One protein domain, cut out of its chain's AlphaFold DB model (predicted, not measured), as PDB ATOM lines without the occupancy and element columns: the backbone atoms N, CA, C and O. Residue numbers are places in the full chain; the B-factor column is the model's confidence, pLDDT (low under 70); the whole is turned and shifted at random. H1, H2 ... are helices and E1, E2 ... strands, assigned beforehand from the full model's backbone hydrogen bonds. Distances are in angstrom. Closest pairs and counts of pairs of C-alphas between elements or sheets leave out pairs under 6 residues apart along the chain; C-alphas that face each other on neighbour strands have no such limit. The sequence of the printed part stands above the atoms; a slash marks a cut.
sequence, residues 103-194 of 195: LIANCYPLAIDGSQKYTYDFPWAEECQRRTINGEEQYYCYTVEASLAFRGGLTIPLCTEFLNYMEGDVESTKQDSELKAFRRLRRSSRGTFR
ATOM      1  N   LEU A 103      47.507   0.175 -54.752       95.88
ATOM      2  CA  LEU A 103      47.230  -1.265 -54.741       95.88
ATOM      3  C   LEU A 103      47.864  -1.955 -53.531       95.88
ATOM      4  O   LEU A 103      49.000  -1.667 -53.150       95.88
ATOM      5  N   ILE A 104      47.150  -2.924 -52.963       95.50
ATOM      6  CA  ILE A 104      47.657  -3.798 -51.902       95.50
ATOM      7  C   ILE A 104      48.140  -5.082 -52.571       95.50
ATOM      8  O   ILE A 104      47.382  -5.722 -53.294       95.50
ATOM      9  N   ALA A 105      49.410  -5.437 -52.360       94.12
ATOM     10  CA  ALA A 105      50.039  -6.612 -52.975       94.12
ATOM     11  C   ALA A 105      49.864  -6.681 -54.512       94.12
ATOM     12  O   ALA A 105      49.715  -7.759 -55.073       94.12
ATOM     13  N   ASN A 106      49.880  -5.526 -55.195       93.56
ATOM     14  CA  ASN A 106      49.622  -5.393 -56.641       93.56
ATOM     15  C   ASN A 106      48.250  -5.920 -57.106       93.56
ATOM     16  O   ASN A 106      48.049  -6.175 -58.292       93.56
ATOM     17  N   CYS A 107      47.291  -6.038 -56.192       93.25
ATOM     18  CA  CYS A 107      45.931  -6.468 -56.472       93.25
ATOM     19  C   CYS A 107      44.924  -5.356 -56.154       93.25
ATOM     20  O   CYS A 107      45.257  -4.339 -55.539       93.25
ATOM     21  N   TYR A 108      43.676  -5.595 -56.554       92.94
ATOM     22  CA  TYR A 108      42.493  -4.848 -56.127       92.94
ATOM     23  C   TYR A 108      41.708  -5.706 -55.120       92.94
ATOM     24  O   TYR A 108      40.809  -6.438 -55.537       92.94
ATOM     25  N   PRO A 109      42.066  -5.714 -53.820       93.62
ATOM     26  CA  PRO A 109      41.306  -6.470 -52.838       93.62
ATOM     27  C   PRO A 109      39.861  -5.996 -52.778       93.62
ATOM     28  O   PRO A 109      39.583  -4.795 -52.808       93.62
ATOM     29  N   LEU A 110      38.960  -6.961 -52.637       92.50
ATOM     30  CA  LEU A 110      37.553  -6.714 -52.393       92.50
ATOM     31  C   LEU A 110      37.259  -7.014 -50.924       92.50
ATOM     32  O   LEU A 110      37.379  -8.161 -50.492       92.50
ATOM     33  N   ALA A 111      36.897  -5.984 -50.168       93.62
ATOM     34  CA  ALA A 111      36.332  -6.123 -48.837       93.62
ATOM     35  C   ALA A 111      34.831  -6.389 -48.963       93.62
ATOM     36  O   ALA A 111      34.165  -5.774 -49.801       93.62
ATOM     37  N   ILE A 112      34.321  -7.314 -48.154       93.38
ATOM     38  CA  ILE A 112      32.907  -7.681 -48.125       93.38
ATOM     39  C   ILE A 112      32.460  -7.656 -46.677       93.38
ATOM     40  O   ILE A 112      33.082  -8.318 -45.848       93.38
ATOM     41  N   ASP A 113      31.410  -6.896 -46.402       94.25
ATOM     42  CA  ASP A 113      30.906  -6.687 -45.050       94.25
ATOM     43  C   ASP A 113      29.375  -6.659 -45.019       94.25
ATOM     44  O   ASP A 113      28.727  -6.303 -46.006       94.25
ATOM     45  N   GLY A 114      28.810  -7.068 -43.886       93.12
ATOM     46  CA  GLY A 114      27.381  -7.009 -43.601       93.12
ATOM     47  C   GLY A 114      27.046  -5.746 -42.812       93.12
ATOM     48  O   GLY A 114      27.719  -5.421 -41.840       93.12
ATOM     49  N   SER A 115      26.006  -5.015 -43.207       92.69
ATOM     50  CA  SER A 115      25.642  -3.755 -42.559       92.69
ATOM     51  C   SER A 115      24.131  -3.611 -42.401       92.69
ATOM     52  O   SER A 115      23.373  -3.659 -43.369       92.69
ATOM     53  N   GLN A 116      23.680  -3.374 -41.168       92.88
ATOM     54  CA  GLN A 116      22.296  -2.990 -40.895       92.88
ATOM     55  C   GLN A 116      22.116  -1.498 -41.203       92.88
ATOM     56  O   GLN A 116      22.787  -0.660 -40.605       92.88
ATOM     57  N   LYS A 117      21.203  -1.156 -42.117       91.81
ATOM     58  CA  LYS A 117      20.974   0.235 -42.550       91.81
ATOM     59  C   LYS A 117      19.847   0.919 -41.796       91.81
ATOM     60  O   LYS A 117      20.011   2.047 -41.345       91.81
ATOM     61  N   TYR A 118      18.714   0.233 -41.657       90.38
ATOM     62  CA  TYR A 118      17.506   0.806 -41.067       90.38
ATOM     63  C   TYR A 118      16.779  -0.192 -40.188       90.38
ATOM     64  O   TYR A 118      16.958  -1.408 -40.303       90.38
ATOM     65  N   THR A 119      15.953   0.342 -39.301       93.44
ATOM     66  CA  THR A 119      15.163  -0.426 -38.352       93.44
ATOM     67  C   THR A 119      13.877   0.322 -38.040       93.44
ATOM     68  O   THR A 119      13.915   1.534 -37.840       93.44
ATOM     69  N   TYR A 120      12.767  -0.406 -38.004       93.19
ATOM     70  CA  TYR A 120      11.423   0.107 -37.780       93.19
ATOM     71  C   TYR A 120      10.622  -0.866 -36.908       93.19
ATOM     72  O   TYR A 120      10.939  -2.050 -36.816       93.19
ATOM     73  N   ASP A 121       9.573  -0.353 -36.284       93.88
ATOM     74  CA  ASP A 121       8.565  -1.075 -35.497       93.88
ATOM     75  C   ASP A 121       7.361  -1.536 -36.345       93.88
ATOM     76  O   ASP A 121       6.433  -2.158 -35.837       93.88
ATOM     77  N   PHE A 122       7.384  -1.283 -37.657       93.00
ATOM     78  CA  PHE A 122       6.378  -1.744 -38.618       93.00
ATOM     79  C   PHE A 122       7.025  -2.248 -39.924       93.00
ATOM     80  O   PHE A 122       8.116  -1.792 -40.285       93.00
ATOM     81  N   PRO A 123       6.369  -3.158 -40.672       91.69
ATOM     82  CA  PRO A 123       6.862  -3.620 -41.968       91.69
ATOM     83  C   PRO A 123       6.588  -2.568 -43.051       91.69
ATOM     84  O   PRO A 123       5.439  -2.337 -43.423       91.69
ATOM     85  N   TRP A 124       7.631  -1.915 -43.574       89.81
ATOM     86  CA  TRP A 124       7.482  -0.904 -44.637       89.81
ATOM     87  C   TRP A 124       7.574  -1.483 -46.058       89.81
ATOM     88  O   TRP A 124       7.262  -0.780 -47.019       89.81
ATOM     89  N   ALA A 125       8.024  -2.732 -46.191       88.81
ATOM     90  CA  ALA A 125       8.147  -3.471 -47.444       88.81
ATOM     91  C   ALA A 125       8.106  -4.989 -47.173       88.81
ATOM     92  O   ALA A 125       8.394  -5.421 -46.054       88.81
ATOM     93  N   GLU A 126       7.771  -5.802 -48.174       88.56
ATOM     94  CA  GLU A 126       7.682  -7.267 -48.029       88.56
ATOM     95  C   GLU A 126       9.062  -7.918 -47.842       88.56
ATOM     96  O   GLU A 126       9.198  -8.965 -47.216       88.56
ATOM     97  N   GLU A 127      10.108  -7.265 -48.337       89.44
ATOM     98  CA  GLU A 127      11.492  -7.726 -48.313       89.44
ATOM     99  C   GLU A 127      12.160  -7.564 -46.936       89.44
ATOM    100  O   GLU A 127      13.283  -8.042 -46.736       89.44
ATOM    101  N   CYS A 128      11.498  -6.890 -45.987       89.69
ATOM    102  CA  CYS A 128      12.051  -6.573 -44.673       89.69
ATOM    103  C   CYS A 128      12.352  -7.831 -43.861       89.69
ATOM    104  O   CYS A 128      11.491  -8.689 -43.675       89.69
ATOM    105  N   GLN A 129      13.548  -7.886 -43.279       91.44
ATOM    106  CA  GLN A 129      13.840  -8.884 -42.257       91.44
ATOM    107  C   GLN A 129      13.114  -8.510 -40.960       91.44
ATOM    108  O   GLN A 129      12.902  -7.331 -40.685       91.44
ATOM    109  N   ARG A 130      12.753  -9.501 -40.151       92.44
ATOM    110  CA  ARG A 130      12.055  -9.371 -38.868       92.44
ATOM    111  C   ARG A 130      12.850 -10.010 -37.734       92.44
ATOM    112  O   ARG A 130      13.535 -11.012 -37.926       92.44
ATOM    113  N   ARG A 131      12.758  -9.467 -36.530       91.38
ATOM    114  CA  ARG A 131      13.301 -10.072 -35.309       91.38
ATOM    115  C   ARG A 131      12.511  -9.597 -34.101       91.38
ATOM    116  O   ARG A 131      12.065  -8.458 -34.081       91.38
ATOM    117  N   THR A 132      12.429 -10.430 -33.073       92.94
ATOM    118  CA  THR A 132      11.862 -10.033 -31.783       92.94
ATOM    119  C   THR A 132      12.985  -9.545 -30.868       92.94
ATOM    120  O   THR A 132      13.943 -10.279 -30.616       92.94
ATOM    121  N   ILE A 133      12.885  -8.320 -30.352       91.88
ATOM    122  CA  ILE A 133      13.786  -7.775 -29.326       91.88
ATOM    123  C   ILE A 133      12.941  -7.386 -28.118       91.88
ATOM    124  O   ILE A 133      12.010  -6.605 -28.247       91.88
ATOM    125  N   ASN A 134      13.264  -7.914 -26.935       92.12
ATOM    126  CA  ASN A 134      12.554  -7.608 -25.682       92.12
ATOM    127  C   ASN A 134      11.023  -7.821 -25.742       92.12
ATOM    128  O   ASN A 134      10.280  -7.159 -25.027       92.12
ATOM    129  N   GLY A 135      10.554  -8.752 -26.578       91.25
ATOM    130  CA  GLY A 135       9.125  -9.020 -26.777       91.25
ATOM    131  C   GLY A 135       8.438  -8.111 -27.802       91.25
ATOM    132  O   GLY A 135       7.259  -8.316 -28.078       91.25
ATOM    133  N   GLU A 136       9.160  -7.159 -28.394       92.44
ATOM    134  CA  GLU A 136       8.668  -6.295 -29.467       92.44
ATOM    135  C   GLU A 136       9.177  -6.782 -30.828       92.44
ATOM    136  O   GLU A 136      10.351  -7.136 -30.990       92.44
ATOM    137  N   GLU A 137       8.285  -6.805 -31.816       93.19
ATOM    138  CA  GLU A 137       8.642  -7.117 -33.197       93.19
ATOM    139  C   GLU A 137       9.339  -5.924 -33.845       93.19
ATOM    140  O   GLU A 137       8.890  -4.783 -33.767       93.19
ATOM    141  N   GLN A 138      10.447  -6.207 -34.519       94.50
ATOM    142  CA  GLN A 138      11.269  -5.211 -35.169       94.50
ATOM    143  C   GLN A 138      11.605  -5.648 -36.588       94.50
ATOM    144  O   GLN A 138      12.062  -6.766 -36.825       94.50
ATOM    145  N   TYR A 139      11.456  -4.723 -37.526       94.75
ATOM    146  CA  TYR A 139      11.742  -4.915 -38.938       94.75
ATOM    147  C   TYR A 139      13.018  -4.168 -39.302       94.75
ATOM    148  O   TYR A 139      13.223  -3.034 -38.874       94.75
ATOM    149  N   TYR A 140      13.910  -4.781 -40.073       93.62
ATOM    150  CA  TYR A 140      15.207  -4.189 -40.378       93.62
ATOM    151  C   TYR A 140      15.679  -4.462 -41.804       93.62
ATOM    152  O   TYR A 140      15.344  -5.459 -42.444       93.62
ATOM    153  N   CYS A 141      16.462  -3.508 -42.299       93.50
ATOM    154  CA  CYS A 141      17.124  -3.562 -43.589       93.50
ATOM    155  C   CYS A 141      18.586  -3.911 -43.353       93.50
ATOM    156  O   CYS A 141      19.283  -3.199 -42.623       93.50
ATOM    157  N   TYR A 142      19.047  -4.989 -43.974       93.44
ATOM    158  CA  TYR A 142      20.426  -5.436 -43.879       93.44
ATOM    159  C   TYR A 142      20.996  -5.624 -45.277       93.44
ATOM    160  O   TYR A 142      20.314  -6.142 -46.162       93.44
ATOM    161  N   THR A 143      22.236  -5.203 -45.475       94.56
ATOM    162  CA  THR A 143      22.926  -5.297 -46.757       94.56
ATOM    163  C   THR A 143      24.233  -6.057 -46.622       94.56
ATOM    164  O   THR A 143      24.852  -6.075 -45.562       94.56
ATOM    165  N   VAL A 144      24.656  -6.688 -47.712       95.31
ATOM    166  CA  VAL A 144      26.025  -7.157 -47.913       95.31
ATOM    167  C   VAL A 144      26.663  -6.243 -48.946       95.31
ATOM    168  O   VAL A 144      26.169  -6.117 -50.067       95.31
ATOM    169  N   GLU A 145      27.755  -5.589 -48.572       93.75
ATOM    170  CA  GLU A 145      28.399  -4.546 -49.365       93.75
ATOM    171  C   GLU A 145      29.785  -4.994 -49.799       93.75
ATOM    172  O   GLU A 145      30.576  -5.496 -49.001       93.75
ATOM    173  N   ALA A 146      30.089  -4.794 -51.076       93.31
ATOM    174  CA  ALA A 146      31.408  -5.007 -51.645       93.31
ATOM    175  C   ALA A 146      32.093  -3.656 -51.860       93.31
ATOM    176  O   ALA A 146      31.524  -2.750 -52.470       93.31
ATOM    177  N   SER A 147      33.339  -3.530 -51.406       94.44
ATOM    178  CA  SER A 147      34.155  -2.325 -51.575       94.44
ATOM    179  C   SER A 147      35.575  -2.671 -52.006       94.44
ATOM    180  O   SER A 147      36.189  -3.598 -51.481       94.44
ATOM    181  N   LEU A 148      36.132  -1.903 -52.941       94.81
ATOM    182  CA  LEU A 148      37.556  -1.967 -53.259       94.81
ATOM    183  C   LEU A 148      38.354  -1.352 -52.111       94.81
ATOM    184  O   LEU A 148      38.096  -0.211 -51.729       94.81
ATOM    185  N   ALA A 149      39.330  -2.093 -51.591       95.75
ATOM    186  CA  ALA A 149      40.201  -1.639 -50.515       95.75
ATOM    187  C   ALA A 149      41.599  -1.300 -51.046       95.75
ATOM    188  O   ALA A 149      42.220  -2.087 -51.763       95.75
ATOM    189  N   PHE A 150      42.111  -0.134 -50.663       96.25
ATOM    190  CA  PHE A 150      43.401   0.380 -51.109       96.25
ATOM    191  C   PHE A 150      44.337   0.683 -49.933       96.25
ATOM    192  O   PHE A 150      43.921   0.871 -48.786       96.25
ATOM    193  N   ARG A 151      45.641   0.753 -50.218       95.38
ATOM    194  CA  ARG A 151      46.659   1.211 -49.265       95.38
ATOM    195  C   ARG A 151      46.314   2.612 -48.767       95.38
ATOM    196  O   ARG A 151      45.907   3.468 -49.546       95.38
ATOM    197  N   GLY A 152      46.534   2.845 -47.475       90.62
ATOM    198  CA  GLY A 152      46.220   4.124 -46.833       90.62
ATOM    199  C   GLY A 152      44.757   4.276 -46.407       90.62
ATOM    200  O   GLY A 152      44.365   5.370 -46.026       90.62
ATOM    201  N   GLY A 153      43.959   3.203 -46.457       89.88
ATOM    202  CA  GLY A 153      42.597   3.185 -45.909       89.88
ATOM    203  C   GLY A 153      41.518   3.725 -46.847       89.88
ATOM    204  O   GLY A 153      40.356   3.769 -46.459       89.88
ATOM    205  N   LEU A 154      41.867   4.103 -48.083       93.00
ATOM    206  CA  LEU A 154      40.871   4.456 -49.091       93.00
ATOM    207  C   LEU A 154      40.023   3.224 -49.432       93.00
ATOM    208  O   LEU A 154      40.550   2.186 -49.839       93.00
ATOM    209  N   THR A 155      38.708   3.372 -49.320       93.94
ATOM    210  CA  THR A 155      37.723   2.387 -49.758       93.94
ATOM    211  C   THR A 155      36.807   3.006 -50.807       93.94
ATOM    212  O   THR A 155      36.397   4.161 -50.696       93.94
ATOM    213  N   ILE A 156      36.516   2.255 -51.867       93.69
ATOM    214  CA  ILE A 156      35.576   2.675 -52.910       93.69
ATOM    215  C   ILE A 156      34.438   1.652 -52.942       93.69
ATOM    216  O   ILE A 156      34.699   0.502 -53.308       93.69
ATOM    217  N   PRO A 157      33.200   2.041 -52.577       91.94
ATOM    218  CA  PRO A 157      32.038   1.166 -52.682       91.94
ATOM    219  C   PRO A 157      31.881   0.670 -54.112       91.94
ATOM    220  O   PRO A 157      32.071   1.446 -55.050       91.94
ATOM    221  N   LEU A 158      31.549  -0.603 -54.290       90.75
ATOM    222  CA  LEU A 158      31.430  -1.215 -55.606       90.75
ATOM    223  C   LEU A 158      29.993  -1.620 -55.923       90.75
ATOM    224  O   LEU A 158      29.463  -1.195 -56.943       90.75
ATOM    225  N   CYS A 159      29.387  -2.427 -55.060       89.31
ATOM    226  CA  CYS A 159      28.002  -2.863 -55.191       89.31
ATOM    227  C   CYS A 159      27.441  -3.269 -53.829       89.31
ATOM    228  O   CYS A 159      28.192  -3.604 -52.905       89.31
ATOM    229  N   THR A 160      26.117  -3.252 -53.732       91.19
ATOM    230  CA  THR A 160      25.382  -3.554 -52.507       91.19
ATOM    231  C   THR A 160      24.267  -4.534 -52.828       91.19
ATOM    232  O   THR A 160      23.502  -4.328 -53.759       91.19
ATOM    233  N   GLU A 161      24.148  -5.584 -52.027       92.75
ATOM    234  CA  GLU A 161      23.058  -6.546 -52.119       92.75
ATOM    235  C   GLU A 161      22.225  -6.483 -50.844       92.75
ATOM    236  O   GLU A 161      22.750  -6.635 -49.740       92.75
ATOM    237  N   PHE A 162      20.918  -6.294 -50.984       92.62
ATOM    238  CA  PHE A 162      20.001  -6.351 -49.853       92.62
ATOM    239  C   PHE A 162      19.719  -7.807 -49.474       92.62
ATOM    240  O   PHE A 162      19.536  -8.671 -50.336       92.62
ATOM    241  N   LEU A 163      19.648  -8.087 -48.173       93.44
ATOM    242  CA  LEU A 163      18.939  -9.274 -47.708       93.44
ATOM    243  C   LEU A 163      17.459  -9.075 -48.020       93.44
ATOM    244  O   LEU A 163      16.907  -8.011 -47.747       93.44
ATOM    245  N   ASN A 164      16.818 -10.109 -48.548       90.88
ATOM    246  CA  ASN A 164      15.427 -10.039 -48.973       90.88
ATOM    247  C   ASN A 164      14.651 -11.179 -48.324       90.88
ATOM    248  O   ASN A 164      14.909 -12.338 -48.632       90.88
ATOM    249  N   TYR A 165      13.714 -10.872 -47.426       86.44
ATOM    250  CA  TYR A 165      12.923 -11.881 -46.714       86.44
ATOM    251  C   TYR A 165      12.269 -12.900 -47.659       86.44
ATOM    252  O   TYR A 165      12.260 -14.094 -47.362       86.44
ATOM    253  N   MET A 166      11.828 -12.450 -48.836       85.25
ATOM    254  CA  MET A 166      11.174 -13.276 -49.855       85.25
ATOM    255  C   MET A 166      12.125 -14.275 -50.535       85.25
ATOM    256  O   MET A 166      11.681 -15.283 -51.072       85.25
ATOM    257  N   GLU A 167      13.438 -14.043 -50.462       84.00
ATOM    258  CA  GLU A 167      14.496 -14.973 -50.901       84.00
ATOM    259  C   GLU A 167      14.893 -15.977 -49.789       84.00
ATOM    260  O   GLU A 167      15.798 -16.821 -49.934       84.00
ATOM    261  N   GLY A 168      14.229 -15.874 -48.634       77.25
ATOM    262  CA  GLY A 168      14.271 -16.825 -47.534       77.25
ATOM    263  C   GLY A 168      13.656 -18.177 -47.900       77.25
ATOM    264  O   GLY A 168      13.108 -18.389 -48.976       77.25
ATOM    265  N   ASP A 169      13.800 -19.138 -47.000       78.06
ATOM    266  CA  ASP A 169      13.014 -20.368 -47.055       78.06
ATOM    267  C   ASP A 169      11.726 -20.113 -46.257       78.06
ATOM    268  O   ASP A 169      11.679 -20.242 -45.031       78.06
ATOM    269  N   VAL A 170      10.711 -19.629 -46.977       65.38
ATOM    270  CA  VAL A 170       9.432 -19.183 -46.405       65.38
ATOM    271  C   VAL A 170       8.682 -20.350 -45.752       65.38
ATOM    272  O   VAL A 170       8.048 -20.154 -44.716       65.38
ATOM    273  N   GLU A 171       8.817 -21.567 -46.292       66.31
ATOM    274  CA  GLU A 171       8.193 -22.787 -45.758       66.31
ATOM    275  C   GLU A 171       8.738 -23.157 -44.375       66.31
ATOM    276  O   GLU A 171       7.982 -23.538 -43.485       66.31
ATOM    277  N   SER A 172      10.042 -22.978 -44.157       66.50
ATOM    278  CA  SER A 172      10.672 -23.174 -42.846       66.50
ATOM    279  C   SER A 172      10.708 -21.907 -41.984       66.50
ATOM    280  O   SER A 172      11.381 -21.887 -40.951       66.50
ATOM    281  N   THR A 173      10.006 -20.831 -42.375       68.56
ATOM    282  CA  THR A 173      10.059 -19.488 -41.749       68.56
ATOM    283  C   THR A 173      11.473 -18.908 -41.618       68.56
ATOM    284  O   THR A 173      11.725 -17.994 -40.824       68.56
ATOM    285  N   LYS A 174      12.419 -19.427 -42.401       79.50
ATOM    286  CA  LYS A 174      13.825 -19.065 -42.330       79.50
ATOM    287  C   LYS A 174      14.101 -17.893 -43.252       79.50
ATOM    288  O   LYS A 174      14.008 -17.974 -44.472       79.50
ATOM    289  N   GLN A 175      14.529 -16.814 -42.629       86.00
ATOM    290  CA  GLN A 175      14.884 -15.573 -43.290       86.00
ATOM    291  C   GLN A 175      16.092 -15.702 -44.217       86.00
ATOM    292  O   GLN A 175      16.891 -16.644 -44.124       86.00
ATOM    293  N   ASP A 176      16.215 -14.747 -45.138       87.62
ATOM    294  CA  ASP A 176      17.395 -14.650 -45.987       87.62
ATOM    295  C   ASP A 176      18.643 -14.360 -45.147       87.62
ATOM    296  O   ASP A 176      18.587 -13.833 -44.037       87.62
ATOM    297  N   SER A 177      19.792 -14.782 -45.663       87.00
ATOM    298  CA  SER A 177      21.052 -14.772 -44.921       87.00
ATOM    299  C   SER A 177      22.127 -14.035 -45.696       87.00
ATOM    300  O   SER A 177      22.139 -14.057 -46.929       87.00
ATOM    301  N   GLU A 178      23.104 -13.488 -44.975       86.88
ATOM    302  CA  GLU A 178      24.291 -12.864 -45.569       86.88
ATOM    303  C   GLU A 178      24.987 -13.785 -46.576       86.88
ATOM    304  O   GLU A 178      25.458 -13.328 -47.609       86.88
ATOM    305  N   LEU A 179      25.002 -15.103 -46.338       89.44
ATOM    306  CA  LEU A 179      25.615 -16.065 -47.256       89.44
ATOM    307  C   LEU A 179      24.867 -16.167 -48.595       89.44
ATOM    308  O   LEU A 179      25.496 -16.303 -49.648       89.44
ATOM    309  N   LYS A 180      23.531 -16.137 -48.572       90.62
ATOM    310  CA  LYS A 180      22.703 -16.132 -49.787       90.62
ATOM    311  C   LYS A 180      22.857 -14.800 -50.529       90.62
ATOM    312  O   LYS A 180      23.161 -14.828 -51.723       90.62
ATOM    313  N   ALA A 181      22.773 -13.675 -49.820       91.94
ATOM    314  CA  ALA A 181      23.023 -12.346 -50.377       91.94
ATOM    315  C   ALA A 181      24.432 -12.235 -50.986       91.94
ATOM    316  O   ALA A 181      24.583 -11.883 -52.151       91.94
ATOM    317  N   PHE A 182      25.473 -12.690 -50.288       91.50
ATOM    318  CA  PHE A 182      26.837 -12.747 -50.817       91.50
ATOM    319  C   PHE A 182      26.932 -13.565 -52.115       91.50
ATOM    320  O   PHE A 182      27.641 -13.184 -53.048       91.50
ATOM    321  N   ARG A 183      26.208 -14.688 -52.232       90.75
ATOM    322  CA  ARG A 183      26.174 -15.468 -53.481       90.75
ATOM    323  C   ARG A 183      25.519 -14.688 -54.625       90.75
ATOM    324  O   ARG A 183      26.004 -14.823 -55.751       90.75
ATOM    325  N   ARG A 184      24.471 -13.895 -54.364       90.94
ATOM    326  CA  ARG A 184      23.847 -12.994 -55.355       90.94
ATOM    327  C   ARG A 184      24.813 -11.875 -55.759       90.94
ATOM    328  O   ARG A 184      25.170 -11.796 -56.935       90.94
ATOM    329  N   LEU A 185      25.385 -11.169 -54.783       89.75
ATOM    330  CA  LEU A 185      26.409 -10.134 -54.975       89.75
ATOM    331  C   LEU A 185      27.590 -10.638 -55.822       89.75
ATOM    332  O   LEU A 185      28.027  -9.985 -56.768       89.75
ATOM    333  N   ARG A 186      28.093 -11.847 -55.532       86.50
ATOM    334  CA  ARG A 186      29.192 -12.480 -56.280       86.50
ATOM    335  C   ARG A 186      28.812 -12.809 -57.724       86.50
ATOM    336  O   ARG A 186      29.680 -12.799 -58.596       86.50
ATOM    337  N   ARG A 187      27.559 -13.193 -57.984       85.56
ATOM    338  CA  ARG A 187      27.079 -13.466 -59.349       85.56
ATOM    339  C   ARG A 187      27.020 -12.172 -60.155       85.56
ATOM    340  O   ARG A 187      27.549 -12.169 -61.262       85.56
ATOM    341  N   SER A 188      26.481 -11.104 -59.566       75.38
ATOM    342  CA  SER A 188      26.445  -9.769 -60.175       75.38
ATOM    343  C   SER A 188      27.863  -9.255 -60.475       75.38
ATOM    344  O   SER A 188      28.219  -9.041 -61.632       75.38
ATOM    345  N   SER A 189      28.749  -9.219 -59.471       70.31
ATOM    346  CA  SER A 189      30.103  -8.664 -59.626       70.31
ATOM    347  C   SER A 189      30.994  -9.438 -60.606       70.31
ATOM    348  O   SER A 189      31.802  -8.845 -61.321       70.31
ATOM    349  N   ARG A 190      30.845 -10.766 -60.712       63.09
ATOM    350  CA  ARG A 190      31.590 -11.565 -61.703       63.09
ATOM    351  C   ARG A 190      31.218 -11.238 -63.145       63.09
ATOM    352  O   ARG A 190      32.078 -11.403 -64.007       63.09
ATOM    353  N   GLY A 191      29.979 -10.829 -63.413       61.81
ATOM    354  CA  GLY A 191      29.569 -10.377 -64.744       61.81
ATOM    355  C   GLY A 191      30.287  -9.090 -65.146       61.81
ATOM    356  O   GLY A 191      30.685  -8.933 -66.295       61.81
ATOM    357  N   THR A 192      30.538  -8.217 -64.173       66.75
ATOM    358  CA  THR A 192      31.028  -6.861 -64.416       66.75
ATOM    359  C   THR A 192      32.545  -6.757 -64.610       66.75
ATOM    360  O   THR A 192      33.007  -5.902 -65.359       66.75
ATOM    361  N   PHE A 193      33.336  -7.643 -63.990       62.78
ATOM    362  CA  PHE A 193      34.813  -7.600 -64.022       62.78
ATOM    363  C   PHE A 193      35.482  -8.675 -64.893       62.78
ATOM    364  O   PHE A 193      36.705  -8.810 -64.872       62.78
ATOM    365  N   ARG A 194      34.709  -9.464 -65.649       52.62
ATOM    366  CA  ARG A 194      35.238 -10.516 -66.536       52.62
ATOM    367  C   ARG A 194      35.639 -10.044 -67.945       52.62
ATOM    368  O   ARG A 194      36.162 -10.872 -68.683       52.62
TER     369      ARG A 194
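This is residues 103 to 194 of the 195 residues of the protein "DDE_Tnp_1_assoc domain-containing protein" of Nitrospiraceae bacterium (UniProt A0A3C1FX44). A long, narrow, strongly twisted sheet is built round one long strand, E3, with E1 along one side of it and E2 and E4 one after the other along its other side. The single named helix, H1, packs over one face of this sheet, at the part made by E4 and E3, while E2 sits at the far end of the sheet. The printed part has 92 residues, with four named strands and then one named helix in the order E1, E2, E3, E4, H1; the neighbour strands are antiparallel and the class is mixed, helices and strands. The whole is loose, with a radius of gyration of the C-alphas of 15.8 A, and elongated, spanning 50 by 26 by 18 A.

Start at E3, residues 136 to 149, which has three neighbours in this branched sheet. On one side, beside residues 138 to 148, you find E1, residues 110 to 120, antiparallel at 156 degrees, with N 115 and O 143 within hydrogen-bond range at 2.8 A. On the other side, beside residues 136 to 140, E2, residues 129 to 133, forms a hairpin with E3; look at N 131 and O 138, 2.8 A. On that same side, beside residues 143 to 149, E4, residues 155 to 162, forms the next hairpin with E3, with N 144 and O 161 at 2.8 A; E4 bends by 59 degrees at residue 158. E2, E3 and E4 make a meander, each strand the antiparallel neighbour of the one before, and E2 and E4 are apart. H1, residues 178 to 192, is on the sheet at a height of 8.4 A, over E4 and only just over E3, on which 3 of its C-alphas fall. On the local plane it stands at 58 degrees to E4, slantwise to the strands but only just. Its closest C-alphas to E4 are those of Leu 185 and Glu 161, 5.7 A apart. In H1, 9 of 11 O i to N i+4 pairs are within hydrogen-bond range.

Find C-alpha 110 at (37.553, -6.714, -52.393); from there E1 runs 30.7 A to C-alpha 120. E2 measures 13.0 A. E3, the longest, runs 38.2 A from C-alpha 136 at (8.668, -6.295, -29.467), and E4 measures 19.8 A. H1 covers 20.9 A and ends at C-alpha 192, (31.028, -6.861, -64.416).

The C-alphas of Asn 106 and Gly 135 are the two farthest apart, 50.4 A. The printed part has no cut. The link from E4 to H1, residues 163 to 177, is long. Mean pLDDT of the printed part is 88.2, and residues 170 to 173 and 190 to 194 are under 70.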